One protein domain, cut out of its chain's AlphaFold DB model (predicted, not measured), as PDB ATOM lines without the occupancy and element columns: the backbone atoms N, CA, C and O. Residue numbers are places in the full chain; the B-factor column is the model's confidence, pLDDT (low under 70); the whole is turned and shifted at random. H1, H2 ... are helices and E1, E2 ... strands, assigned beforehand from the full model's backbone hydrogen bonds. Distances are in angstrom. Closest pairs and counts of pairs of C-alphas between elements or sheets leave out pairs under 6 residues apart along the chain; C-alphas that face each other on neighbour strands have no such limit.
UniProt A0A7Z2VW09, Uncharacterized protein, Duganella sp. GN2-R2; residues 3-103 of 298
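What this domain is: This is residues 3 to 103 of the 298 residues of an uncharacterized protein of Duganella sp. GN2-R2 (UniProt A0A7Z2VW09). A strongly twisted sheet of three strands, E1, E4 and E5, lies between two helices set at the far ends of a long outline, with the small hairpin E2 and E3 near its edge strand E1. H1 keeps away from the sheet and is joined to E1 by a long stretch without a named element, residues 22 to 37, while H2 only grazes the sheet at the other end. The printed part has 101 residues, with named elements in the order H1, E1, E2, E3, H2, E4, E5; the sheets, E1 - E4 - E5 and E2 - E3, are antiparallel, and the class is mixed, helices and strands. The whole is loose, with a radius of gyration of the C-alphas of 16.3 A, and elongated, spanning 55 by 30 by 21 A.

How they stand to each other: Look first at residues 3 to 4, a short antiparallel pairing with residues 59 to 60 of E3, residues 59 to 62. Next comes H1, residues 10 to 21, which is not on the sheet of E1, residues 38 to 42, E4, residues 82 to 89, and E5, residues 95 to 102. At edge strand E1 you find N 40 and O 87 of inner strand E4 at 2.9 A, within hydrogen-bond range. The closest C-alphas of E1 and E2, residues 51 to 54, are those of Val 39 and Val 52, 7.2 A apart. In the hairpin E2 and E3, antiparallel at 158 degrees, N 53 and O 60 are 2.9 A apart, within hydrogen-bond range. H2, residues 67 to 78, only grazes the three-stranded sheet with its residues 72 to 78; its closest C-alpha pair with E4 is Met 76 and Ala 82, 5.3 A. In the hairpin E4 and E5, antiparallel at 157 degrees, look for N 86 and O 98 at 2.8 A, within hydrogen-bond range. Every O i to N i+4 pair is within hydrogen-bond range in H1, and 7 of 8 are in H2. H1 and H2 are apart.

Where its parts are: Find C-alpha 10 at (-36.972, 27.098, 46.238); from there H1 runs 16.3 A to C-alpha 21. E1, E2 and E3 follow, and H2 runs 17.1 A from C-alpha 67 at (-50.090, 55.545, 23.027). E4 measures 22.8 A and E5 22.1 A, ending at C-alpha 102 at (-43.425, 45.202, 37.822).

The domain as a whole: The C-alphas farthest apart, those of Pro 25 and Ala 68, are 54.9 A from each other. The printed part has no cut, and the link from H1 to E1 is long. Mean pLDDT of the printed part is 83.8; look for low confidence, under 70, at residues 45 to 47.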
ATOM      1  N   SER A   3     -48.376  37.070  33.411       77.12
ATOM      2  CA  SER A   3     -48.763  36.309  34.597       77.12
ATOM      3  C   SER A   3     -47.701  36.498  35.668       77.12
ATOM      4  O   SER A   3     -46.510  36.335  35.403       77.12
ATOM      5  N   LEU A   4     -48.138  36.841  36.869       80.56
ATOM      6  CA  LEU A   4     -47.295  37.058  38.029       80.56
ATOM      7  C   LEU A   4     -47.482  35.921  39.013       80.56
ATOM      8  O   LEU A   4     -48.607  35.507  39.291       80.56
ATOM      9  N   GLN A   5     -46.376  35.455  39.572       82.12
ATOM     10  CA  GLN A   5     -46.363  34.432  40.607       82.12
ATOM     11  C   GLN A   5     -45.637  34.984  41.837       82.12
ATOM     12  O   GLN A   5     -44.817  35.895  41.696       82.12
ATOM     13  N   PRO A   6     -45.925  34.471  43.045       79.00
ATOM     14  CA  PRO A   6     -45.179  34.857  44.235       79.00
ATOM     15  C   PRO A   6     -43.676  34.605  44.049       79.00
ATOM     16  O   PRO A   6     -43.264  33.473  43.786       79.00
ATOM     17  N   ASP A   7     -42.865  35.650  44.219       79.69
ATOM     18  CA  ASP A   7     -41.404  35.574  44.104       79.69
ATOM     19  C   ASP A   7     -40.806  34.937  45.365       79.69
ATOM     20  O   ASP A   7     -40.336  35.608  46.283       79.69
ATOM     21  N   LEU A   8     -40.924  33.612  45.445       82.94
ATOM     22  CA  LEU A   8     -40.399  32.811  46.540       82.94
ATOM     23  C   LEU A   8     -39.515  31.705  45.974       82.94
ATOM     24  O   LEU A   8     -40.002  30.739  45.365       82.94
ATOM     25  N   SER A   9     -38.207  31.849  46.187       85.56
ATOM     26  CA  SER A   9     -37.223  30.904  45.672       85.56
ATOM     27  C   SER A   9     -37.393  29.518  46.317       85.56
ATOM     28  O   SER A   9     -37.905  29.410  47.441       85.56
ATOM     29  N   PRO A  10     -36.950  28.435  45.650       86.06
ATOM     30  CA  PRO A  10     -36.972  27.098  46.238       86.06
ATOM     31  C   PRO A  10     -36.284  27.032  47.612       86.06
ATOM     32  O   PRO A  10     -36.836  26.447  48.540       86.06
ATOM     33  N   ASP A  11     -35.139  27.705  47.786       87.69
ATOM     34  CA  ASP A  11     -34.456  27.783  49.087       87.69
ATOM     35  C   ASP A  11     -35.330  28.428  50.169       87.69
ATOM     36  O   ASP A  11     -35.508  27.868  51.252       87.69
ATOM     37  N   GLN A  12     -35.926  29.586  49.872       89.25
ATOM     38  CA  GLN A  12     -36.783  30.284  50.827       89.25
ATOM     39  C   GLN A  12     -37.978  29.417  51.237       89.25
ATOM     40  O   GLN A  12     -38.295  29.339  52.424       89.25
ATOM     41  N   ARG A  13     -38.594  28.707  50.284       87.81
ATOM     42  CA  ARG A  13     -39.676  27.745  50.554       87.81
ATOM     43  C   ARG A  13     -39.237  26.636  51.492       87.81
ATOM     44  O   ARG A  13     -39.901  26.405  52.499       87.81
ATOM     45  N   HIS A  14     -38.119  25.979  51.195       87.31
ATOM     46  CA  HIS A  14     -37.606  24.903  52.037       87.31
ATOM     47  C   HIS A  14     -37.260  25.392  53.446       87.31
ATOM     48  O   HIS A  14     -37.540  24.699  54.424       87.31
ATOM     49  N   ARG A  15     -36.720  26.607  53.581       88.69
ATOM     50  CA  ARG A  15     -36.436  27.220  54.885       88.69
ATOM     51  C   ARG A  15     -37.704  27.544  55.671       88.69
ATOM     52  O   ARG A  15     -37.730  27.306  56.878       88.69
ATOM     53  N   ILE A  16     -38.740  28.059  55.009       90.81
ATOM     54  CA  ILE A  16     -40.047  28.320  55.629       90.81
ATOM     55  C   ILE A  16     -40.684  27.002  56.072       90.81
ATOM     56  O   ILE A  16     -41.049  26.877  57.238       90.81
ATOM     57  N   ASP A  17     -40.747  25.994  55.201       89.62
ATOM     58  CA  ASP A  17     -41.297  24.673  55.527       89.62
ATOM     59  C   ASP A  17     -40.546  24.019  56.700       89.62
ATOM     60  O   ASP A  17     -41.157  23.557  57.664       89.62
ATOM     61  N   ALA A  18     -39.209  24.067  56.696       87.81
ATOM     62  CA  ALA A  18     -38.395  23.566  57.800       87.81
ATOM     63  C   ALA A  18     -38.650  24.320  59.116       87.81
ATOM     64  O   ALA A  18     -38.661  23.706  60.184       87.81
ATOM     65  N   ALA A  19     -38.860  25.639  59.066       90.81
ATOM     66  CA  ALA A  19     -39.209  26.433  60.241       90.81
ATOM     67  C   ALA A  19     -40.612  26.085  60.763       90.81
ATOM     68  O   ALA A  19     -40.785  25.894  61.967       90.81
ATOM     69  N   LEU A  20     -41.593  25.933  59.870       92.81
ATOM     70  CA  LEU A  20     -42.962  25.568  60.222       92.81
ATOM     71  C   LEU A  20     -43.053  24.146  60.794       92.81
ATOM     72  O   LEU A  20     -43.770  23.932  61.771       92.81
ATOM     73  N   LYS A  21     -42.273  23.189  60.273       91.38
ATOM     74  CA  LYS A  21     -42.225  21.799  60.771       91.38
ATOM     75  C   LYS A  21     -41.739  21.681  62.214       91.38
ATOM     76  O   LYS A  21     -42.070  20.723  62.908       91.38
ATOM     77  N   ARG A  22     -40.967  22.664  62.693       91.19
ATOM     78  CA  ARG A  22     -40.564  22.755  64.108       91.19
ATOM     79  C   ARG A  22     -41.712  23.193  65.015       91.19
ATOM     80  O   ARG A  22     -41.665  22.915  66.208       91.19
ATOM     81  N   LEU A  23     -42.707  23.890  64.465       93.81
ATOM     82  CA  LEU A  23     -43.873  24.388  65.194       93.81
ATOM     83  C   LEU A  23     -45.055  23.414  65.117       93.81
ATOM     84  O   LEU A  23     -45.816  23.304  66.074       93.81
ATOM     85  N   HIS A  24     -45.205  22.701  63.999       93.56
ATOM     86  CA  HIS A  24     -46.283  21.742  63.774       93.56
ATOM     87  C   HIS A  24     -45.789  20.561  62.920       93.56
ATOM     88  O   HIS A  24     -45.083  20.797  61.947       93.56
ATOM     89  N   PRO A  25     -46.159  19.296  63.204       87.88
ATOM     90  CA  PRO A  25     -45.649  18.125  62.471       87.88
ATOM     91  C   PRO A  25     -46.086  18.053  60.998       87.88
ATOM     92  O   PRO A  25     -45.436  17.390  60.192       87.88
ATOM     93  N   ALA A  26     -47.178  18.727  60.643       89.56
ATOM     94  CA  ALA A  26     -47.691  18.821  59.279       89.56
ATOM     95  C   ALA A  26     -48.189  20.251  59.025       89.56
ATOM     96  O   ALA A  26     -49.384  20.512  59.169       89.56
ATOM     97  N   PRO A  27     -47.291  21.221  58.802       90.62
ATOM     98  CA  PRO A  27     -47.704  22.577  58.493       90.62
ATOM     99  C   PRO A  27     -48.217  22.660  57.053       90.62
ATOM    100  O   PRO A  27     -47.756  21.927  56.179       90.62
ATOM    101  N   LEU A  28     -49.148  23.578  56.811       86.44
ATOM    102  CA  LEU A  28     -49.571  23.952  55.466       86.44
ATOM    103  C   LEU A  28     -49.006  25.337  55.157       86.44
ATOM    104  O   LEU A  28     -49.168  26.264  55.950       86.44
ATOM    105  N   LEU A  29     -48.307  25.450  54.030       86.12
ATOM    106  CA  LEU A  29     -47.855  26.723  53.482       86.12
ATOM    107  C   LEU A  29     -48.761  27.070  52.304       86.12
ATOM    108  O   LEU A  29     -48.460  26.727  51.161       86.12
ATOM    109  N   ASP A  30     -49.868  27.738  52.607       84.62
ATOM    110  CA  ASP A  30     -50.742  28.287  51.582       84.62
ATOM    111  C   ASP A  30     -50.215  29.647  51.143       84.62
ATOM    112  O   ASP A  30     -49.856  30.510  51.946       84.62
ATOM    113  N   LEU A  31     -50.148  29.823  49.835       84.12
ATOM    114  CA  LEU A  31     -49.664  31.044  49.220       84.12
ATOM    115  C   LEU A  31     -50.828  31.787  48.607       84.12
ATOM    116  O   LEU A  31     -51.863  31.203  48.293       84.12
ATOM    117  N   ILE A  32     -50.655  33.088  48.416       83.00
ATOM    118  CA  ILE A  32     -51.783  33.955  48.086       83.00
ATOM    119  C   ILE A  32     -52.462  33.596  46.753       83.00
ATOM    120  O   ILE A  32     -53.661  33.785  46.608       83.00
ATOM    121  N   ASN A  33     -51.732  32.996  45.808       83.00
ATOM    122  CA  ASN A  33     -52.297  32.472  44.561       83.00
ATOM    123  C   ASN A  33     -53.136  31.189  44.758       83.00
ATOM    124  O   ASN A  33     -54.060  30.932  43.984       83.00
ATOM    125  N   ALA A  34     -52.854  30.397  45.795       84.12
ATOM    126  CA  ALA A  34     -53.582  29.173  46.133       84.12
ATOM    127  C   ALA A  34     -54.838  29.432  46.986       84.12
ATOM    128  O   ALA A  34     -55.785  28.647  46.933       84.12
ATOM    129  N   ILE A  35     -54.877  30.538  47.734       86.38
ATOM    130  CA  ILE A  35     -56.004  30.884  48.608       86.38
ATOM    131  C   ILE A  35     -57.112  31.570  47.808       86.38
ATOM    132  O   ILE A  35     -56.848  32.410  46.948       86.38
ATOM    133  N   ASP A  36     -58.365  31.228  48.111       86.00
ATOM    134  CA  ASP A  36     -59.527  31.923  47.564       86.00
ATOM    135  C   ASP A  36     -59.683  33.315  48.176       86.00
ATOM    136  O   ASP A  36     -60.319  33.488  49.207       86.00
ATOM    137  N   CYS A  37     -59.017  34.302  47.581       85.94
ATOM    138  CA  CYS A  37     -59.019  35.684  48.041       85.94
ATOM    139  C   CYS A  37     -59.545  36.630  46.961       85.94
ATOM    140  O   CYS A  37     -59.391  36.381  45.761       85.94
ATOM    141  N   THR A  38     -60.143  37.739  47.395       88.12
ATOM    142  CA  THR A  38     -60.358  38.890  46.515       88.12
ATOM    143  C   THR A  38     -59.106  39.753  46.514       88.12
ATOM    144  O   THR A  38     -58.412  39.846  47.529       88.12
ATOM    145  N   VAL A  39     -58.807  40.375  45.373       87.44
ATOM    146  CA  VAL A  39     -57.698  41.319  45.236       87.44
ATOM    147  C   VAL A  39     -58.256  42.683  44.861       87.44
ATOM    148  O   VAL A  39     -59.089  42.796  43.966       87.44
ATOM    149  N   GLU A  40     -57.809  43.708  45.572       86.38
ATOM    150  CA  GLU A  40     -58.116  45.102  45.288       86.38
ATOM    151  C   GLU A  40     -56.808  45.875  45.142       86.38
ATOM    152  O   GLU A  40     -55.890  45.738  45.952       86.38
ATOM    153  N   GLN A  41     -56.716  46.692  44.104       80.81
ATOM    154  CA  GLN A  41     -55.561  47.530  43.819       80.81
ATOM    155  C   GLN A  41     -55.803  48.970  44.279       80.81
ATOM    156  O   GLN A  41     -56.852  49.557  44.012       80.81
ATOM    157  N   SER A  42     -54.802  49.567  44.922       77.56
ATOM    158  CA  SER A  42     -54.778  50.993  45.252       77.56
ATOM    159  C   SER A  42     -53.425  51.608  44.914       77.56
ATOM    160  O   SER A  42     -52.423  50.909  44.773       77.56
ATOM    161  N   ASP A  43     -53.402  52.935  44.788       73.75
ATOM    162  CA  ASP A  43     -52.167  53.721  44.665       73.75
ATOM    163  C   ASP A  43     -51.317  53.383  43.431       73.75
ATOM    164  O   ASP A  43     -50.086  53.395  43.478       73.75
ATOM    165  N   TRP A  44     -51.975  53.101  42.304       74.25
ATOM    166  CA  TRP A  44     -51.287  52.945  41.025       74.25
ATOM    167  C   TRP A  44     -50.887  54.300  40.423       74.25
ATOM    168  O   TRP A  44     -51.523  55.333  40.646       74.25
ATOM    169  N   LEU A  45     -49.813  54.306  39.639       64.75
ATOM    170  CA  LEU A  45     -49.225  55.525  39.092       64.75
ATOM    171  C   LEU A  45     -50.110  56.240  38.053       64.75
ATOM    172  O   LEU A  45     -50.632  55.640  37.115       64.75
ATOM    173  N   ALA A  46     -50.184  57.567  38.214       58.94
ATOM    174  CA  ALA A  46     -50.518  58.582  37.207       58.94
ATOM    175  C   ALA A  46     -51.695  58.262  36.261       58.94
ATOM    176  O   ALA A  46     -51.579  58.395  35.045       58.94
ATOM    177  N   GLY A  47     -52.849  57.886  36.817       61.88
ATOM    178  CA  GLY A  47     -54.092  57.754  36.046       61.88
ATOM    179  C   GLY A  47     -54.215  56.464  35.232       61.88
ATOM    180  O   GLY A  47     -55.203  56.306  34.519       61.88
ATOM    181  N   MET A  48     -53.267  55.532  35.362       71.94
ATOM    182  CA  MET A  48     -53.458  54.154  34.913       71.94
ATOM    183  C   MET A  48     -54.103  53.353  36.041       71.94
ATOM    184  O   MET A  48     -53.616  53.369  37.169       71.94
ATOM    185  N   ALA A  49     -55.181  52.638  35.736       73.06
ATOM    186  CA  ALA A  49     -55.791  51.680  36.646       73.06
ATOM    187  C   ALA A  49     -55.548  50.282  36.070       73.06
ATOM    188  O   ALA A  49     -56.158  49.955  35.048       73.06
ATOM    189  N   PRO A  50     -54.629  49.476  36.629       78.44
ATOM    190  CA  PRO A  50     -54.545  48.093  36.218       78.44
ATOM    191  C   PRO A  50     -55.808  47.378  36.633       78.44
ATOM    192  O   PRO A  50     -56.386  47.666  37.680       78.44
ATOM    193  N   ASP A  51     -56.163  46.402  35.827       81.62
ATOM    194  CA  ASP A  51     -57.047  45.333  36.222       81.62
ATOM    195  C   ASP A  51     -56.187  44.143  36.648       81.62
ATOM    196  O   ASP A  51     -55.248  43.765  35.936       81.62
ATOM    197  N   VAL A  52     -56.448  43.614  37.841       84.00
ATOM    198  CA  VAL A  52     -55.704  42.489  38.410       84.00
ATOM    199  C   VAL A  52     -56.682  41.354  38.628       84.00
ATOM    200  O   VAL A  52     -57.516  41.398  39.526       84.00
ATOM    201  N   GLU A  53     -56.548  40.315  37.820       84.50
ATOM    202  CA  GLU A  53     -57.393  39.134  37.907       84.50
ATOM    203  C   GLU A  53     -56.580  37.943  38.401       84.50
ATOM    204  O   GLU A  53     -55.415  37.751  38.046       84.50
ATOM    205  N   ARG A  54     -57.195  37.100  39.224       83.94
ATOM    206  CA  ARG A  54     -56.576  35.848  39.655       83.94
ATOM    207  C   ARG A  54     -56.635  34.818  38.521       83.94
ATOM    208  O   ARG A  54     -57.700  34.561  37.968       83.94
ATOM    209  N   SER A  55     -55.503  34.185  38.221       83.44
ATOM    210  CA  SER A  55     -55.426  32.982  37.384       83.44
ATOM    211  C   SER A  55     -55.307  31.722  38.247       83.44
ATOM    212  O   SER A  55     -55.225  31.782  39.472       83.44
ATOM    213  N   TRP A  56     -55.290  30.551  37.609       79.38
ATOM    214  CA  TRP A  56     -55.166  29.266  38.307       79.38
ATOM    215  C   TRP A  56     -53.820  29.087  39.044       79.38
ATOM    216  O   TRP A  56     -53.758  28.326  40.004       79.38
ATOM    217  N   ASP A  57     -52.760  29.782  38.621       77.38
ATOM    218  CA  ASP A  57     -51.389  29.675  39.145       77.38
ATOM    219  C   ASP A  57     -50.756  31.011  39.564       77.38
ATOM    220  O   ASP A  57     -49.584  31.045  39.956       77.38
ATOM    221  N   GLY A  58     -51.500  32.115  39.508       85.56
ATOM    222  CA  GLY A  58     -50.942  33.447  39.700       85.56
ATOM    223  C   GLY A  58     -51.958  34.572  39.542       85.56
ATOM    224  O   GLY A  58     -53.149  34.407  39.809       85.56
ATOM    225  N   PHE A  59     -51.464  35.732  39.119       85.12
ATOM    226  CA  PHE A  59     -52.259  36.930  38.868       85.12
ATOM    227  C   PHE A  59     -51.961  37.470  37.477       85.12
ATOM    228  O   PHE A  59     -50.802  37.582  37.081       85.12
ATOM    229  N   GLN A  60     -52.999  37.820  36.735       86.44
ATOM    230  CA  GLN A  60     -52.895  38.524  35.471       86.44
ATOM    231  C   GLN A  60     -53.073  40.008  35.724       86.44
ATOM    232  O   GLN A  60     -54.044  40.426  36.345       86.44
ATOM    233  N   VAL A  61     -52.127  40.799  35.225       82.81
ATOM    234  CA  VAL A  61     -52.211  42.257  35.292       82.81
ATOM    235  C   VAL A  61     -52.409  42.798  33.888       82.81
ATOM    236  O   VAL A  61     -51.585  42.572  32.993       82.81
ATOM    237  N   THR A  62     -53.503  43.528  33.707       84.44
ATOM    238  CA  THR A  62     -53.861  44.205  32.463       84.44
ATOM    239  C   THR A  62     -53.813  45.706  32.690       84.44
ATOM    240  O   THR A  62     -54.426  46.223  33.613       84.44
ATOM    241  N   LEU A  63     -53.084  46.422  31.840       81.00
ATOM    242  CA  LEU A  63     -52.978  47.877  31.881       81.00
ATOM    243  C   LEU A  63     -53.494  48.441  30.562       81.00
ATOM    244  O   LEU A  63     -53.039  48.033  29.493       81.00
ATOM    245  N   ALA A  64     -54.425  49.388  30.649       80.38
ATOM    246  CA  ALA A  64     -54.920  50.145  29.510       80.38
ATOM    247  C   ALA A  64     -54.366  51.571  29.564       80.38
ATOM    248  O   ALA A  64     -54.406  52.231  30.602       80.38
ATOM    249  N   THR A  65     -53.842  52.044  28.440       78.31
ATOM    250  CA  THR A  65     -53.298  53.394  28.303       78.31
ATOM    251  C   THR A  65     -53.438  53.869  26.864       78.31
ATOM    252  O   THR A  65     -53.576  53.067  25.939       78.31
ATOM    253  N   ASP A  66     -53.380  55.183  26.673       77.88
ATOM    254  CA  ASP A  66     -53.157  55.758  25.357       77.88
ATOM    255  C   ASP A  66     -51.719  55.465  24.860       77.88
ATOM    256  O   ASP A  66     -50.858  54.998  25.622       77.88
ATOM    257  N   PRO A  67     -51.422  55.744  23.580       74.88
ATOM    258  CA  PRO A  67     -50.090  55.545  23.027       74.88
ATOM    259  C   PRO A  67     -48.945  56.267  23.757       74.88
ATOM    260  O   PRO A  67     -47.824  55.765  23.759       74.88
ATOM    261  N   ALA A  68     -49.188  57.445  24.344       75.88
ATOM    262  CA  ALA A  68     -48.147  58.203  25.042       75.88
ATOM    263  C   ALA A  68     -47.807  57.565  26.396       75.88
ATOM    264  O   ALA A  68     -46.635  57.405  26.743       75.88
ATOM    265  N   GLY A  69     -48.823  57.117  27.131       80.06
ATOM    266  CA  GLY A  69     -48.638  56.383  28.372       80.06
ATOM    267  C   GLY A  69     -48.054  54.984  28.163       80.06
ATOM    268  O   GLY A  69     -47.395  54.486  29.068       80.06
ATOM    269  N   ALA A  70     -48.166  54.382  26.970       79.88
ATOM    270  CA  ALA A  70     -47.475  53.127  26.652       79.88
ATOM    271  C   ALA A  70     -45.942  53.274  26.686       79.88
ATOM    272  O   ALA A  70     -45.253  52.405  27.221       79.88
ATOM    273  N   LEU A  71     -45.402  54.389  26.176       78.06
ATOM    274  CA  LEU A  71     -43.966  54.685  26.270       78.06
ATOM    275  C   LEU A  71     -43.540  54.944  27.714       78.06
ATOM    276  O   LEU A  71     -42.523  54.420  28.161       78.06
ATOM    277  N   MET A  72     -44.339  55.714  28.459       83.00
ATOM    278  CA  MET A  72     -44.081  55.952  29.877       83.00
ATOM    279  C   MET A  72     -44.072  54.635  30.662       83.00
ATOM    280  O   MET A  72     -43.148  54.389  31.430       83.00
ATOM    281  N   LEU A  73     -45.049  53.758  30.415       84.25
ATOM    282  CA  LEU A  73     -45.129  52.438  31.029       84.25
ATOM    283  C   LEU A  73     -43.911  51.582  30.670       84.25
ATOM    284  O   LEU A  73     -43.341  50.948  31.551       84.25
ATOM    285  N   GLN A  74     -43.477  51.584  29.407       83.38
ATOM    286  CA  GLN A  74     -42.277  50.860  28.991       83.38
ATOM    287  C   GLN A  74     -41.035  51.333  29.758       83.38
ATOM    288  O   GLN A  74     -40.277  50.502  30.257       83.38
ATOM    289  N   GLU A  75     -40.827  52.643  29.882       82.44
ATOM    290  CA  GLU A  75     -39.687  53.193  30.623       82.44
ATOM    291  C   GLU A  75     -39.788  52.904  32.127       82.44
ATOM    292  O   GLU A  75     -38.802  52.520  32.754       82.44
ATOM    293  N   MET A  76     -40.988  52.977  32.708       85.50
ATOM    294  CA  MET A  76     -41.216  52.590  34.101       85.50
ATOM    295  C   MET A  76     -40.902  51.112  34.343       85.50
ATOM    296  O   MET A  76     -40.214  50.787  35.306       85.50
ATOM    297  N   LEU A  77     -41.355  50.220  33.462       86.50
ATOM    298  CA  LEU A  77     -41.101  48.783  33.554       86.50
ATOM    299  C   LEU A  77     -39.611  48.445  33.406       86.50
ATOM    300  O   LEU A  77     -39.119  47.551  34.090       86.50
ATOM    301  N   LYS A  78     -38.872  49.169  32.556       84.12
ATOM    302  CA  LYS A  78     -37.414  49.012  32.407       84.12
ATOM    303  C   LYS A  78     -36.615  49.522  33.601       84.12
ATOM    304  O   LYS A  78     -35.470  49.117  33.772       84.12
ATOM    305  N   HIS A  79     -37.171  50.429  34.398       82.06
ATOM    306  CA  HIS A  79     -36.456  51.085  35.495       82.06
ATOM    307  C   HIS A  79     -37.050  50.782  36.879       82.06
ATOM    308  O   HIS A  79     -36.729  51.473  37.845       82.06
ATOM    309  N   GLY A  80     -37.907  49.759  36.991       73.88
ATOM    310  CA  GLY A  80     -38.528  49.348  38.258       73.88
ATOM    311  C   GLY A  80     -39.471  50.397  38.863       73.88
ATOM    312  O   GLY A  80     -39.716  50.405  40.067       73.88
ATOM    313  N   GLY A  81     -39.978  51.311  38.036       72.25
ATOM    314  CA  GLY A  81     -40.862  52.398  38.443       72.25
ATOM    315  C   GLY A  81     -42.337  52.013  38.502       72.25
ATOM    316  O   GLY A  81     -43.124  52.795  39.016       72.25
ATOM    317  N   ALA A  82     -42.737  50.851  37.982       81.94
ATOM    318  CA  ALA A  82     -44.129  50.413  37.987       81.94
ATOM    319  C   ALA A  82     -44.437  49.614  39.261       81.94
ATOM    320  O   ALA A  82     -44.095  48.437  39.372       81.94
ATOM    321  N   ASN A  83     -45.080  50.260  40.229       84.75
ATOM    322  CA  ASN A  83     -45.476  49.649  41.491       84.75
ATOM    323  C   ASN A  83     -46.894  50.058  41.896       84.75
ATOM    324  O   ASN A  83     -47.400  51.073  41.417       84.75
ATOM    325  N   ALA A  84     -47.501  49.271  42.787       82.62
ATOM    326  CA  ALA A  84     -48.609  49.729  43.620       82.62
ATOM    327  C   ALA A  84     -48.905  48.809  44.797       82.62
ATOM    328  O   ALA A  84     -48.216  47.814  45.023       82.62
ATOM    329  N   SER A  85     -49.963  49.145  45.530       86.81
ATOM    330  CA  SER A  85     -50.467  48.358  46.637       86.81
ATOM    331  C   SER A  85     -51.564  47.397  46.176       86.81
ATOM    332  O   SER A  85     -52.502  47.789  45.481       86.81
ATOM    333  N   LEU A  86     -51.440  46.130  46.566       87.44
ATOM    334  CA  LEU A  86     -52.488  45.122  46.451       87.44
ATOM    335  C   LEU A  86     -52.986  44.778  47.848       87.44
ATOM    336  O   LEU A  86     -52.196  44.411  48.718       87.44
ATOM    337  N   THR A  87     -54.293  44.858  48.045       90.88
ATOM    338  CA  THR A  87     -54.969  44.381  49.245       90.88
ATOM    339  C   THR A  87     -55.679  43.078  48.922       90.88
ATOM    340  O   THR A  87     -56.527  43.021  48.036       90.88
ATOM    341  N   PHE A  88     -55.326  42.026  49.647       90.44
ATOM    342  CA  PHE A  88     -55.969  40.726  49.570       90.44
ATOM    343  C   PHE A  88     -56.927  40.566  50.739       90.44
ATOM    344  O   PHE A  88     -56.514  40.744  51.885       90.44
ATOM    345  N   THR A  89     -58.171  40.183  50.465       92.31
ATOM    346  CA  THR A  89     -59.129  39.807  51.512       92.31
ATOM    347  C   THR A  89     -59.348  38.303  51.474       92.31
ATOM    348  O   THR A  89     -59.754  37.748  50.452       92.31
ATOM    349  N   LEU A  90     -59.036  37.635  52.583       91.44
ATOM    350  CA  LEU A  90     -59.212  36.195  52.751       91.44
ATOM    351  C   LEU A  90     -60.691  35.829  53.006       91.44
ATOM    352  O   LEU A  90     -61.484  36.704  53.363       91.44
ATOM    353  N   PRO A  91     -61.082  34.539  52.904       89.19
ATOM    354  CA  PRO A  91     -62.460  34.101  53.160       89.19
ATOM    355  C   PRO A  91     -62.993  34.419  54.563       89.19
ATOM    356  O   PRO A  91     -64.204  34.494  54.761       89.19
ATOM    357  N   ASP A  92     -62.103  34.584  55.543       91.69
ATOM    358  CA  ASP A  92     -62.439  34.960  56.920       91.69
ATOM    359  C   ASP A  92     -62.563  36.485  57.122       91.69
ATOM    360  O   ASP A  92     -62.862  36.941  58.226       91.69
ATOM    361  N   GLY A  93     -62.359  37.273  56.061       91.25
ATOM    362  CA  GLY A  93     -62.379  38.731  56.077       91.25
ATOM    363  C   GLY A  93     -61.060  39.378  56.507       91.25
ATOM    364  O   GLY A  93     -60.999  40.606  56.587       91.25
ATOM    365  N   ALA A  94     -60.006  38.604  56.787       92.06
ATOM    366  CA  ALA A  94     -58.696  39.162  57.097       92.06
ATOM    367  C   ALA A  94     -58.077  39.833  55.860       92.06
ATOM    368  O   ALA A  94     -58.048  39.257  54.772       92.06
ATOM    369  N   GLY A  95     -57.569  41.054  56.045       89.38
ATOM    370  CA  GLY A  95     -56.917  41.841  55.001       89.38
ATOM    371  C   GLY A  95     -55.393  41.769  55.081       89.38
ATOM    372  O   GLY A  95     -54.819  41.935  56.158       89.38
ATOM    373  N   PHE A  96     -54.736  41.581  53.937       88.44
ATOM    374  CA  PHE A  96     -53.280  41.619  53.796       88.44
ATOM    375  C   PHE A  96     -52.894  42.598  52.703       88.44
ATOM    376  O   PHE A  96     -53.380  42.500  51.581       88.44
ATOM    377  N   THR A  97     -51.975  43.506  53.004       88.75
ATOM    378  CA  THR A  97     -51.452  44.444  52.013       88.75
ATOM    379  C   THR A  97     -50.078  43.989  51.545       88.75
ATOM    380  O   THR A  97     -49.210  43.667  52.357       88.75
ATOM    381  N   SER A  98     -49.875  43.981  50.234       86.81
ATOM    382  CA  SER A  98     -48.598  43.711  49.584       86.81
ATOM    383  C   SER A  98     -48.276  44.809  48.578       86.81
ATOM    384  O   SER A  98     -49.164  45.517  48.105       86.81
ATOM    385  N   THR A  99     -47.005  44.930  48.220       85.81
ATOM    386  CA  THR A  99     -46.579  45.799  47.125       85.81
ATOM    387  C   THR A  99     -46.388  44.952  45.879       85.81
ATOM    388  O   THR A  99     -45.552  44.049  45.858       85.81
ATOM    389  N   LEU A 100     -47.133  45.263  44.823       83.38
ATOM    390  CA  LEU A 100     -46.848  44.766  43.488       83.38
ATOM    391  C   LEU A 100     -45.736  45.613  42.870       83.38
ATOM    392  O   LEU A 100     -45.842  46.836  42.821       83.38
ATOM    393  N   VAL A 101     -44.686  44.959  42.378       83.94
ATOM    394  CA  VAL A 101     -43.603  45.586  41.616       83.94
ATOM    395  C   VAL A 101     -43.508  44.889  40.266       83.94
ATOM    396  O   VAL A 101     -43.314  43.677  40.205       83.94
ATOM    397  N   LEU A 102     -43.639  45.656  39.189       83.38
ATOM    398  CA  LEU A 102     -43.425  45.202  37.822       83.38
ATOM    399  C   LEU A 102     -42.079  45.748  37.340       83.38
ATOM    400  O   LEU A 102     -41.919  46.952  37.144       83.38
ATOM    401  N   ASP A 103     -41.106  44.859  37.162       85.81
ATOM    402  CA  ASP A 103     -39.739  45.228  36.791       85.81
ATOM    403  C   ASP A 103     -39.170  44.223  35.784       85.81
ATOM    404  O   ASP A 103     -39.012  43.035  36.075       85.81
TER     405      ASP A 103